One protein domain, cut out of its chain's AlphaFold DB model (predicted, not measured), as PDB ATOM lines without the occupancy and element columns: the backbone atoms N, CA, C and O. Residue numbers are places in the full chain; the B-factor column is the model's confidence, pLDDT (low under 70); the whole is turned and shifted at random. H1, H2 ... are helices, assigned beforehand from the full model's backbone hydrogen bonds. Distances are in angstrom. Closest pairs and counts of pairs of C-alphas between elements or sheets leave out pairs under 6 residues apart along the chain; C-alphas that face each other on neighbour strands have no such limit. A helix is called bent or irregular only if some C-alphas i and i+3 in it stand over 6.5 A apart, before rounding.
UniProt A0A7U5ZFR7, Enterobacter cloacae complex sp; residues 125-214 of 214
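Overview. This is residues 125 to 214 of the 214 residues of a protein of Enterobacter cloacae complex sp (UniProt A0A7U5ZFR7). A long helical hairpin, H1 and H2, makes the length of this domain, and a short third helix, H3, folds back along the end of the hairpin where H1 begins. At that same end, residues 125 to 146 form a long stretch with no named element that leads into H1. The printed part has 90 residues with three named helices, in the order H1, H2, H3, and no named strand; the class is all helix. The whole is only just compact, close to loose, with a radius of gyration of the C-alphas of 14.4 A, and its elongated outline spans 50 by 26 by 15 A.

Along the chain. H1, the longest helix by residues with 24 residues, is residues 147 to 170, 34.6 A from C-alpha 147 at (32.272, 12.021, 332.779) to C-alpha 170 at (33.721, 46.583, 332.788). H2 is residues 176 to 197, 34.7 A long. It has a kink of 39 degrees near residue 191 and is irregular, with C-alphas 191 and 194 7.3 A apart. H3 is residues 203 to 213 and ends with C-alpha 213 at (25.315, 24.980, 332.674).

Arrangement. The three helices form an up and down bundle, each running against the one before it. H1 and H2, a hairpin, touch at a shallow tilt of 32 degrees, only just short of steep; their closest C-alphas, of Trp 164 and Ala 178, are 5.2 A apart. H3 touches H1 at residues 151 to 159 alone, the same way at a steep tilt of 39 degrees, with the closest C-alphas, of Ser 158 and Cys 212, 5.4 A apart. H2 and H3 are also a hairpin, at a shallow tilt of 34 degrees, only just short of steep; H2 touches H3 with residues 189 to 196 alone, and the closest C-alphas, of Leu 196 and Arg 206, are 6.2 A apart. In H1 and H3 every O i to N i+4 pair is within hydrogen-bond range; in H2, 12 of 18 are.

Size, cuts and confidence. The C-alphas farthest apart, of Lys 130 and Lys 172, are 49.9 A apart. The printed part has no cut, and both links between helices are tight. Residues 136 to 137 pair antiparallel with residues 144 to 145. The mean pLDDT of the printed part is 91.9, and no printed residue is under 70.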
ATOM      1  N   PRO A 125      33.115  13.967 346.916       94.25
ATOM      2  CA  PRO A 125      33.004  13.067 345.779       94.25
ATOM      3  C   PRO A 125      31.982  13.594 344.767       94.25
ATOM      4  O   PRO A 125      30.789  13.676 345.058       94.25
ATOM      5  N   LEU A 126      32.443  13.941 343.566       97.12
ATOM      6  CA  LEU A 126      31.579  14.394 342.466       97.12
ATOM      7  C   LEU A 126      31.099  13.231 341.585       97.12
ATOM      8  O   LEU A 126      30.164  13.389 340.796       97.12
ATOM      9  N   PHE A 127      31.720  12.058 341.743       96.50
ATOM     10  CA  PHE A 127      31.463  10.877 340.931       96.50
ATOM     11  C   PHE A 127      31.331   9.608 341.765       96.50
ATOM     12  O   PHE A 127      31.986   9.427 342.792       96.50
ATOM     13  N   HIS A 128      30.522   8.688 341.261       95.38
ATOM     14  CA  HIS A 128      30.572   7.281 341.604       95.38
ATOM     15  C   HIS A 128      31.622   6.611 340.709       95.38
ATOM     16  O   HIS A 128      31.312   6.235 339.583       95.38
ATOM     17  N   ASP A 129      32.856   6.431 341.197       91.94
ATOM     18  CA  ASP A 129      33.994   5.969 340.373       91.94
ATOM     19  C   ASP A 129      33.732   4.668 339.599       91.94
ATOM     20  O   ASP A 129      34.212   4.491 338.485       91.94
ATOM     21  N   LYS A 130      32.915   3.769 340.157       92.94
ATOM     22  CA  LYS A 130      32.539   2.494 339.520       92.94
ATOM     23  C   LYS A 130      31.627   2.645 338.297       92.94
ATOM     24  O   LYS A 130      31.402   1.659 337.605       92.94
ATOM     25  N   LEU A 131      31.052   3.827 338.094       92.25
ATOM     26  CA  LEU A 131      30.102   4.132 337.026       92.25
ATOM     27  C   LEU A 131      30.708   5.029 335.939       92.25
ATOM     28  O   LEU A 131      30.005   5.353 334.988       92.25
ATOM     29  N   LEU A 132      31.978   5.434 336.070       90.81
ATOM     30  CA  LEU A 132      32.675   6.199 335.037       90.81
ATOM     31  C   LEU A 132      32.844   5.358 333.765       90.81
ATOM     32  O   LEU A 132      33.177   4.173 333.833       90.81
ATOM     33  N   THR A 133      32.641   5.980 332.604       86.06
ATOM     34  CA  THR A 133      32.758   5.339 331.288       86.06
ATOM     35  C   THR A 133      33.586   6.199 330.340       86.06
ATOM     36  O   THR A 133      33.422   7.405 330.330       86.06
ATOM     37  N   ASP A 134      34.437   5.627 329.484       77.62
ATOM     38  CA  ASP A 134      35.320   6.419 328.597       77.62
ATOM     39  C   ASP A 134      34.669   6.875 327.271       77.62
ATOM     40  O   ASP A 134      35.356   7.255 326.326       77.62
ATOM     41  N   ASN A 135      33.336   6.859 327.175       79.00
ATOM     42  CA  ASN A 135      32.605   7.053 325.911       79.00
ATOM     43  C   ASN A 135      31.690   8.285 325.896       79.00
ATOM     44  O   ASN A 135      30.772   8.373 325.075       79.00
ATOM     45  N   VAL A 136      31.912   9.248 326.790       77.81
ATOM     46  CA  VAL A 136      31.106  10.467 326.840       77.81
ATOM     47  C   VAL A 136      31.678  11.501 325.880       77.81
ATOM     48  O   VAL A 136      32.839  11.895 325.972       77.81
ATOM     49  N   PHE A 137      30.867  11.946 324.925       79.62
ATOM     50  CA  PHE A 137      31.309  12.891 323.904       79.62
ATOM     51  C   PHE A 137      31.736  14.241 324.511       79.62
ATOM     52  O   PHE A 137      30.954  14.902 325.197       79.62
ATOM     53  N   SER A 138      32.958  14.684 324.208       79.06
ATOM     54  CA  SER A 138      33.471  15.999 324.597       79.06
ATOM     55  C   SER A 138      33.468  16.955 323.400       79.06
ATOM     56  O   SER A 138      34.231  16.734 322.457       79.06
ATOM     57  N   PRO A 139      32.690  18.054 323.419       71.69
ATOM     58  CA  PRO A 139      32.655  18.993 322.296       71.69
ATOM     59  C   PRO A 139      33.982  19.731 322.087       71.69
ATOM     60  O   PRO A 139      34.269  20.158 320.976       71.69
ATOM     61  N   TRP A 140      34.803  19.840 323.136       79.88
ATOM     62  CA  TRP A 140      36.106  20.508 323.091       79.88
ATOM     63  C   TRP A 140      37.192  19.673 322.424       79.88
ATOM     64  O   TRP A 140      38.024  20.219 321.709       79.88
ATOM     65  N   LYS A 141      37.194  18.356 322.648       72.94
ATOM     66  CA  LYS A 141      38.159  17.462 321.996       72.94
ATOM     67  C   LYS A 141      37.633  16.829 320.707       72.94
ATOM     68  O   LYS A 141      38.422  16.343 319.909       72.94
ATOM     69  N   GLY A 142      36.314  16.787 320.512       73.31
ATOM     70  CA  GLY A 142      35.689  16.055 319.408       73.31
ATOM     71  C   GLY A 142      35.754  14.527 319.550       73.31
ATOM     72  O   GLY A 142      35.388  13.821 318.614       73.31
ATOM     73  N   GLU A 143      36.182  14.010 320.707       76.12
ATOM     74  CA  GLU A 143      36.327  12.580 321.008       76.12
ATOM     75  C   GLU A 143      35.666  12.201 322.348       76.12
ATOM     76  O   GLU A 143      35.213  13.066 323.109       76.12
ATOM     77  N   GLY A 144      35.591  10.895 322.622       73.50
ATOM     78  CA  GLY A 144      35.101  10.359 323.892       73.50
ATOM     79  C   GLY A 144      36.068  10.641 325.044       73.50
ATOM     80  O   GLY A 144      37.275  10.447 324.923       73.50
ATOM     81  N   ARG A 145      35.537  11.111 326.170       78.44
ATOM     82  CA  ARG A 145      36.222  11.189 327.466       78.44
ATOM     83  C   ARG A 145      35.294  10.605 328.524       78.44
ATOM     84  O   ARG A 145      34.109  10.401 328.267       78.44
ATOM     85  N   ASN A 146      35.804  10.383 329.727       89.25
ATOM     86  CA  ASN A 146      34.925  10.070 330.841       89.25
ATOM     87  C   ASN A 146      34.167  11.289 331.370       89.25
ATOM     88  O   ASN A 146      34.500  12.444 331.091       89.25
ATOM     89  N   GLU A 147      33.129  11.017 332.154       93.44
ATOM     90  CA  GLU A 147      32.272  12.021 332.779       93.44
ATOM     91  C   GLU A 147      33.073  12.999 333.636       93.44
ATOM     92  O   GLU A 147      32.725  14.178 333.698       93.44
ATOM     93  N   ARG A 148      34.165  12.528 334.256       94.31
ATOM     94  CA  ARG A 148      35.092  13.370 335.018       94.31
ATOM     95  C   ARG A 148      35.735  14.415 334.122       94.31
ATOM     96  O   ARG A 148      35.597  15.606 334.381       94.31
ATOM     97  N   GLY A 149      36.336  13.988 333.014       92.69
ATOM     98  CA  GLY A 149      36.895  14.890 332.013       92.69
ATOM     99  C   GLY A 149      35.859  15.859 331.437       92.69
ATOM    100  O   GLY A 149      36.178  17.026 331.204       92.69
ATOM    101  N   LEU A 150      34.612  15.414 331.243       94.00
ATOM    102  CA  LEU A 150      33.546  16.291 330.761       94.00
ATOM    103  C   LEU A 150      33.106  17.323 331.809       94.00
ATOM    104  O   LEU A 150      32.939  18.490 331.457       94.00
ATOM    105  N   LEU A 151      32.939  16.937 333.081       95.94
ATOM    106  CA  LEU A 151      32.572  17.880 334.145       95.94
ATOM    107  C   LEU A 151      33.673  18.911 334.363       95.94
ATOM    108  O   LEU A 151      33.370  20.086 334.537       95.94
ATOM    109  N   HIS A 152      34.935  18.477 334.319       95.88
ATOM    110  CA  HIS A 152      36.087  19.369 334.395       95.88
ATOM    111  C   HIS A 152      36.037  20.419 333.290       95.88
ATOM    112  O   HIS A 152      36.115  21.607 333.583       95.88
ATOM    113  N   ALA A 153      35.798  20.009 332.041       94.88
ATOM    114  CA  ALA A 153      35.638  20.953 330.940       94.88
ATOM    115  C   ALA A 153      34.451  21.911 331.171       94.88
ATOM    116  O   ALA A 153      34.608  23.125 331.069       94.88
ATOM    117  N   VAL A 154      33.279  21.392 331.554       97.00
ATOM    118  CA  VAL A 154      32.091  22.211 331.861       97.00
ATOM    119  C   VAL A 154      32.382  23.237 332.962       97.00
ATOM    120  O   VAL A 154      32.019  24.407 332.823       97.00
ATOM    121  N   TYR A 155      33.064  22.827 334.030       97.88
ATOM    122  CA  TYR A 155      33.454  23.692 335.139       97.88
ATOM    123  C   TYR A 155      34.421  24.790 334.694       97.88
ATOM    124  O   TYR A 155      34.159  25.974 334.931       97.88
ATOM    125  N   VAL A 156      35.512  24.410 334.027       97.38
ATOM    126  CA  VAL A 156      36.554  25.333 333.571       97.38
ATOM    127  C   VAL A 156      35.964  26.361 332.606       97.38
ATOM    128  O   VAL A 156      36.031  27.567 332.858       97.38
ATOM    129  N   PHE A 157      35.299  25.906 331.543       97.38
ATOM    130  CA  PHE A 157      34.786  26.802 330.511       97.38
ATOM    131  C   PHE A 157      33.644  27.691 331.009       97.38
ATOM    132  O   PHE A 157      33.605  28.873 330.666       97.38
ATOM    133  N   SER A 158      32.758  27.201 331.881       98.06
ATOM    134  CA  SER A 158      31.733  28.054 332.498       98.06
ATOM    135  C   SER A 158      32.347  29.215 333.295       98.06
ATOM    136  O   SER A 158      31.953  30.375 333.127       98.06
ATOM    137  N   ASN A 159      33.386  28.944 334.088       97.88
ATOM    138  CA  ASN A 159      34.088  29.976 334.852       97.88
ATOM    139  C   ASN A 159      34.886  30.942 333.958       97.88
ATOM    140  O   ASN A 159      34.867  32.149 334.215       97.88
ATOM    141  N   ILE A 160      35.520  30.458 332.884       97.69
ATOM    142  CA  ILE A 160      36.185  31.308 331.879       97.69
ATOM    143  C   ILE A 160      35.169  32.234 331.195       97.69
ATOM    144  O   ILE A 160      35.402  33.437 331.076       97.69
ATOM    145  N   LYS A 161      33.991  31.723 330.811       97.50
ATOM    146  CA  LYS A 161      32.910  32.551 330.256       97.50
ATOM    147  C   LYS A 161      32.486  33.647 331.237       97.50
ATOM    148  O   LYS A 161      32.342  34.800 330.833       97.50
ATOM    149  N   ILE A 162      32.303  33.321 332.520       96.69
ATOM    150  CA  ILE A 162      31.965  34.309 333.561       96.69
ATOM    151  C   ILE A 162      33.075  35.356 333.708       96.69
ATOM    152  O   ILE A 162      32.781  36.546 333.852       96.69
ATOM    153  N   PHE A 163      34.341  34.938 333.671       96.88
ATOM    154  CA  PHE A 163      35.483  35.848 333.698       96.88
ATOM    155  C   PHE A 163      35.434  36.830 332.520       96.88
ATOM    156  O   PHE A 163      35.424  38.042 332.744       96.88
ATOM    157  N   TRP A 164      35.286  36.335 331.290       96.88
ATOM    158  CA  TRP A 164      35.225  37.190 330.107       96.88
ATOM    159  C   TRP A 164      33.997  38.095 330.070       96.88
ATOM    160  O   TRP A 164      34.113  39.246 329.655       96.88
ATOM    161  N   LEU A 165      32.840  37.638 330.562       95.69
ATOM    162  CA  LEU A 165      31.655  38.486 330.718       95.69
ATOM    163  C   LEU A 165      31.935  39.682 331.638       95.69
ATOM    164  O   LEU A 165      31.538  40.802 331.317       95.69
ATOM    165  N   LYS A 166      32.648  39.472 332.754       94.56
ATOM    166  CA  LYS A 166      33.042  40.557 333.671       94.56
ATOM    167  C   LYS A 166      34.028  41.518 333.018       94.56
ATOM    168  O   LYS A 166      33.820  42.727 333.099       94.56
ATOM    169  N   VAL A 167      35.055  40.992 332.348       93.44
ATOM    170  CA  VAL A 167      36.035  41.809 331.615       93.44
ATOM    171  C   VAL A 167      35.328  42.651 330.556       93.44
ATOM    172  O   VAL A 167      35.529  43.861 330.507       93.44
ATOM    173  N   HIS A 168      34.460  42.046 329.743       93.19
ATOM    174  CA  HIS A 168      33.725  42.743 328.693       93.19
ATOM    175  C   HIS A 168      32.800  43.830 329.260       93.19
ATOM    176  O   HIS A 168      32.822  44.959 328.778       93.19
ATOM    177  N   ALA A 169      32.038  43.524 330.314       91.81
ATOM    178  CA  ALA A 169      31.092  44.464 330.916       91.81
ATOM    179  C   ALA A 169      31.758  45.681 331.581       91.81
ATOM    180  O   ALA A 169      31.123  46.724 331.723       91.81
ATOM    181  N   GLN A 170      33.008  45.546 332.033       86.56
ATOM    182  CA  GLN A 170      33.721  46.583 332.788       86.56
ATOM    183  C   GLN A 170      34.803  47.299 331.964       86.56
ATOM    184  O   GLN A 170      35.331  48.329 332.395       86.56
ATOM    185  N   SER A 171      35.111  46.797 330.767       81.88
ATOM    186  CA  SER A 171      36.055  47.428 329.848       81.88
ATOM    187  C   SER A 171      35.442  48.662 329.189       81.88
ATOM    188  O   SER A 171      34.316  48.637 328.703       81.88
ATOM    189  N   LYS A 172      36.208  49.759 329.124       81.25
ATOM    190  CA  LYS A 172      35.788  50.989 328.419       81.25
ATOM    191  C   LYS A 172      35.674  50.792 326.905       81.25
ATOM    192  O   LYS A 172      34.886  51.472 326.260       81.25
ATOM    193  N   ASN A 173      36.484  49.886 326.364       82.06
ATOM    194  CA  ASN A 173      36.498  49.506 324.959       82.06
ATOM    195  C   ASN A 173      36.011  48.064 324.819       82.06
ATOM    196  O   ASN A 173      36.206  47.251 325.724       82.06
ATOM    197  N   ILE A 174      35.427  47.744 323.665       80.25
ATOM    198  CA  ILE A 174      35.076  46.365 323.322       80.25
ATOM    199  C   ILE A 174      36.363  45.537 323.288       80.25
ATOM    200  O   ILE A 174      37.303  45.860 322.565       80.25
ATOM    201  N   ASN A 175      36.400  44.473 324.087       87.56
ATOM    202  CA  ASN A 175      37.416  43.437 323.971       87.56
ATOM    203  C   ASN A 175      36.899  42.355 323.004       87.56
ATOM    204  O   ASN A 175      36.064  41.529 323.381       87.56
ATOM    205  N   ASP A 176      37.370  42.391 321.756       93.62
ATOM    206  CA  ASP A 176      36.953  41.458 320.700       93.62
ATOM    207  C   ASP A 176      37.267  39.995 321.044       93.62
ATOM    208  O   ASP A 176      36.487  39.103 320.700       93.62
ATOM    209  N   PHE A 177      38.377  39.743 321.751       94.50
ATOM    210  CA  PHE A 177      38.733  38.402 322.216       94.50
ATOM    211  C   PHE A 177      37.672  37.873 323.176       94.50
ATOM    212  O   PHE A 177      37.122  36.798 322.947       94.50
ATOM    213  N   ALA A 178      37.314  38.662 324.193       95.81
ATOM    214  CA  ALA A 178      36.290  38.292 325.162       95.81
ATOM    215  C   ALA A 178      34.950  37.998 324.468       95.81
ATOM    216  O   ALA A 178      34.338  36.966 324.729       95.81
ATOM    217  N   VAL A 179      34.510  38.857 323.539       96.38
ATOM    218  CA  VAL A 179      33.254  38.652 322.791       96.38
ATOM    219  C   VAL A 179      33.290  37.355 321.985       96.38
ATOM    220  O   VAL A 179      32.341  36.568 322.039       96.38
ATOM    221  N   LYS A 180      34.375  37.111 321.243       96.75
ATOM    222  CA  LYS A 180      34.552  35.876 320.473       96.75
ATOM    223  C   LYS A 180      34.500  34.658 321.399       96.75
ATOM    224  O   LYS A 180      33.685  33.761 321.176       96.75
ATOM    225  N   ARG A 181      35.291  34.670 322.473       96.62
ATOM    226  CA  ARG A 181      35.435  33.539 323.390       96.62
ATOM    227  C   ARG A 181      34.154  33.225 324.161       96.62
ATOM    228  O   ARG A 181      33.783  32.061 324.270       96.62
ATOM    229  N   ILE A 182      33.416  34.240 324.622       97.69
ATOM    230  CA  ILE A 182      32.099  34.060 325.264       97.69
ATOM    231  C   ILE A 182      31.147  33.297 324.337       97.69
ATOM    232  O   ILE A 182      30.463  32.373 324.780       97.69
ATOM    233  N   ASN A 183      31.101  33.671 323.054       97.44
ATOM    234  CA  ASN A 183      30.214  33.041 322.076       97.44
ATOM    235  C   ASN A 183      30.627  31.600 321.747       97.44
ATOM    236  O   ASN A 183      29.758  30.746 321.576       97.44
ATOM    237  N   GLU A 184      31.927  31.327 321.646       96.12
ATOM    238  CA  GLU A 184      32.456  29.973 321.443       96.12
ATOM    239  C   GLU A 184      32.108  29.069 322.622       96.12
ATOM    240  O   GLU A 184      31.420  28.064 322.441       96.12
ATOM    241  N   ILE A 185      32.457  29.493 323.838       96.94
ATOM    242  CA  ILE A 185      32.182  28.728 325.053       96.94
ATOM    243  C   ILE A 185      30.681  28.508 325.246       96.94
ATOM    244  O   ILE A 185      30.252  27.423 325.631       96.94
ATOM    245  N   GLN A 186      29.844  29.507 324.953       96.69
ATOM    246  CA  GLN A 186      28.394  29.344 325.038       96.69
ATOM    247  C   GLN A 186      27.882  28.226 324.117       96.69
ATOM    248  O   GLN A 186      26.988  27.472 324.514       96.69
ATOM    249  N   LYS A 187      28.427  28.115 322.899       95.25
ATOM    250  CA  LYS A 187      28.077  27.036 321.967       95.25
ATOM    251  C   LYS A 187      28.570  25.695 322.494       95.25
ATOM    252  O   LYS A 187      27.783  24.754 322.541       95.25
ATOM    253  N   GLU A 188      29.812  25.619 322.956       94.25
ATOM    254  CA  GLU A 188      30.396  24.393 323.513       94.25
ATOM    255  C   GLU A 188      29.581  23.882 324.718       94.25
ATOM    256  O   GLU A 188      29.089  22.751 324.702       94.25
ATOM    257  N   LEU A 189      29.305  24.742 325.707       95.69
ATOM    258  CA  LEU A 189      28.500  24.400 326.889       95.69
ATOM    259  C   LEU A 189      27.080  23.945 326.527       95.69
ATOM    260  O   LEU A 189      26.560  23.019 327.150       95.69
ATOM    261  N   SER A 190      26.464  24.530 325.491       93.88
ATOM    262  CA  SER A 190      25.111  24.141 325.055       93.88
ATOM    263  C   SER A 190      25.019  22.683 324.589       93.88
ATOM    264  O   SER A 190      23.952  22.073 324.651       93.88
ATOM    265  N   THR A 191      26.145  22.098 324.174       92.69
ATOM    266  CA  THR A 191      26.230  20.696 323.741       92.69
ATOM    267  C   THR A 191      26.606  19.733 324.873       92.69
ATOM    268  O   THR A 191      26.360  18.530 324.777       92.69
ATOM    269  N   ALA A 192      27.130  20.246 325.991       93.56
ATOM    270  CA  ALA A 192      27.591  19.444 327.126       93.56
ATOM    271  C   ALA A 192      26.478  19.068 328.126       93.56
ATOM    272  O   ALA A 192      26.715  18.309 329.063       93.56
ATOM    273  N   GLY A 193      25.239  19.535 327.920       92.88
ATOM    274  CA  GLY A 193      24.114  19.298 328.838       92.88
ATOM    275  C   GLY A 193      23.744  17.827 329.061       92.88
ATOM    276  O   GLY A 193      23.075  17.491 330.038       92.88
ATOM    277  N   HIS A 194      24.208  16.925 328.195       92.81
ATOM    278  CA  HIS A 194      24.022  15.486 328.352       92.81
ATOM    279  C   HIS A 194      24.704  14.923 329.613       92.81
ATOM    280  O   HIS A 194      24.231  13.917 330.139       92.81
ATOM    281  N   ILE A 195      25.725  15.600 330.161       94.50
ATOM    282  CA  ILE A 195      26.366  15.204 331.424       94.50
ATOM    283  C   ILE A 195      25.369  15.127 332.590       94.50
ATOM    284  O   ILE A 195      25.474  14.252 333.444       94.50
ATOM    285  N   LEU A 196      24.330  15.974 332.582       95.44
ATOM    286  CA  LEU A 196      23.285  16.011 333.612       95.44
ATOM    287  C   LEU A 196      22.420  14.751 333.653       95.44
ATOM    288  O   LEU A 196      21.623  14.602 334.577       95.44
ATOM    289  N   LYS A 197      22.540  13.866 332.662       93.81
ATOM    290  CA  LYS A 197      21.847  12.576 332.609       93.81
ATOM    291  C   LYS A 197      22.737  11.413 333.034       93.81
ATOM    292  O   LYS A 197      22.239  10.298 333.091       93.81
ATOM    293  N   SER A 198      24.019  11.649 333.314       94.38
ATOM    294  CA  SER A 198      24.910  10.573 333.730       94.38
ATOM    295  C   SER A 198      24.552  10.075 335.132       94.38
ATOM    296  O   SER A 198      24.333  10.871 336.057       94.38
ATOM    297  N   ASP A 199      24.530   8.753 335.278       94.81
ATOM    298  CA  ASP A 199      24.402   8.056 336.558       94.81
ATOM    299  C   ASP A 199      25.722   8.062 337.344       94.81
ATOM    300  O   ASP A 199      25.729   7.801 338.544       94.81
ATOM    301  N   ALA A 200      26.839   8.409 336.694       96.25
ATOM    302  CA  ALA A 200      28.131   8.523 337.355       96.25
ATOM    303  C   ALA A 200      28.229   9.757 338.257       96.25
ATOM    304  O   ALA A 200      29.066   9.768 339.151       96.25
ATOM    305  N   LEU A 201      27.398  10.787 338.060       97.25
ATOM    306  CA  LEU A 201      27.394  11.973 338.921       97.25
ATOM    307  C   LEU A 201      26.714  11.690 340.264       97.25
ATOM    308  O   LEU A 201      25.546  11.284 340.304       97.25
ATOM    309  N   THR A 202      27.402  12.036 341.352       97.75
ATOM    310  CA  THR A 202      26.792  12.156 342.686       97.75
ATOM    311  C   THR A 202      25.795  13.326 342.717       97.75
ATOM    312  O   THR A 202      25.759  14.144 341.783       97.75
ATOM    313  N   PRO A 203      24.969  13.465 343.772       97.06
ATOM    314  CA  PRO A 203      24.134  14.654 343.950       97.06
ATOM    315  C   PRO A 203      24.936  15.964 343.892       97.06
ATOM    316  O   PRO A 203      24.509  16.917 343.238       97.06
ATOM    317  N   GLU A 204      26.121  15.994 344.503       97.50
ATOM    318  CA  GLU A 204      27.039  17.135 344.516       97.50
ATOM    319  C   GLU A 204      27.600  17.423 343.119       97.50
ATOM    320  O   GLU A 204      27.567  18.571 342.669       97.50
ATOM    321  N   GLY A 205      28.046  16.388 342.395       97.50
ATOM    322  CA  GLY A 205      28.520  16.515 341.014       97.50
ATOM    323  C   GLY A 205      27.440  17.051 340.074       97.50
ATOM    324  O   GLY A 205      27.697  17.935 339.254       97.50
ATOM    325  N   ARG A 206      26.195  16.587 340.236       97.44
ATOM    326  CA  ARG A 206      25.048  17.072 339.457       97.44
ATOM    327  C   ARG A 206      24.689  18.513 339.795       97.44
ATOM    328  O   ARG A 206      24.396  19.287 338.889       97.44
ATOM    329  N   MET A 207      24.740  18.889 341.071       97.38
ATOM    330  CA  MET A 207      24.522  20.271 341.496       97.38
ATOM    331  C   MET A 207      25.563  21.211 340.881       97.38
ATOM    332  O   MET A 207      25.189  22.247 340.332       97.38
ATOM    333  N   LEU A 208      26.847  20.835 340.911       97.44
ATOM    334  CA  LEU A 208      27.911  21.610 340.274       97.44
ATOM    335  C   LEU A 208      27.679  21.744 338.763       97.44
ATOM    336  O   LEU A 208      27.705  22.853 338.238       97.44
ATOM    337  N   ALA A 209      27.387  20.635 338.078       97.25
ATOM    338  CA  ALA A 209      27.101  20.641 336.646       97.25
ATOM    339  C   ALA A 209      25.925  21.571 336.294       97.25
ATOM    340  O   ALA A 209      26.017  22.342 335.341       97.25
ATOM    341  N   CYS A 210      24.841  21.543 337.079       97.50
ATOM    342  CA  CYS A 210      23.697  22.440 336.903       97.50
ATOM    343  C   CYS A 210      24.092  23.915 337.038       97.50
ATOM    344  O   CYS A 210      23.684  24.718 336.206       97.50
ATOM    345  N   LEU A 211      24.893  24.268 338.051       96.75
ATOM    346  CA  LEU A 211      25.371  25.641 338.252       96.75
ATOM    347  C   LEU A 211      26.286  26.111 337.115       96.75
ATOM    348  O   LEU A 211      26.278  27.285 336.764       96.75
ATOM    349  N   CYS A 212      27.082  25.210 336.540       97.00
ATOM    350  CA  CYS A 212      27.966  25.555 335.429       97.00
ATOM    351  C   CYS A 212      27.223  25.691 334.089       97.00
ATOM    352  O   CYS A 212      27.696  26.414 333.208       97.00
ATOM    353  N   LEU A 213      26.092  25.000 333.919       95.50
ATOM    354  CA  LEU A 213      25.315  24.980 332.674       95.50
ATOM    355  C   LEU A 213      24.133  25.964 332.653       95.50
ATOM    356  O   LEU A 213      23.538  26.142 331.588       95.50
ATOM    357  N   SER A 214      23.787  26.581 333.790       87.00
ATOM    358  CA  SER A 214      22.780  27.652 333.892       87.00
ATOM    359  C   SER A 214      23.267  28.967 333.293       87.00
ATOM    360  O   SER A 214      22.483  29.604 332.556       87.00
TER     361      SER A 214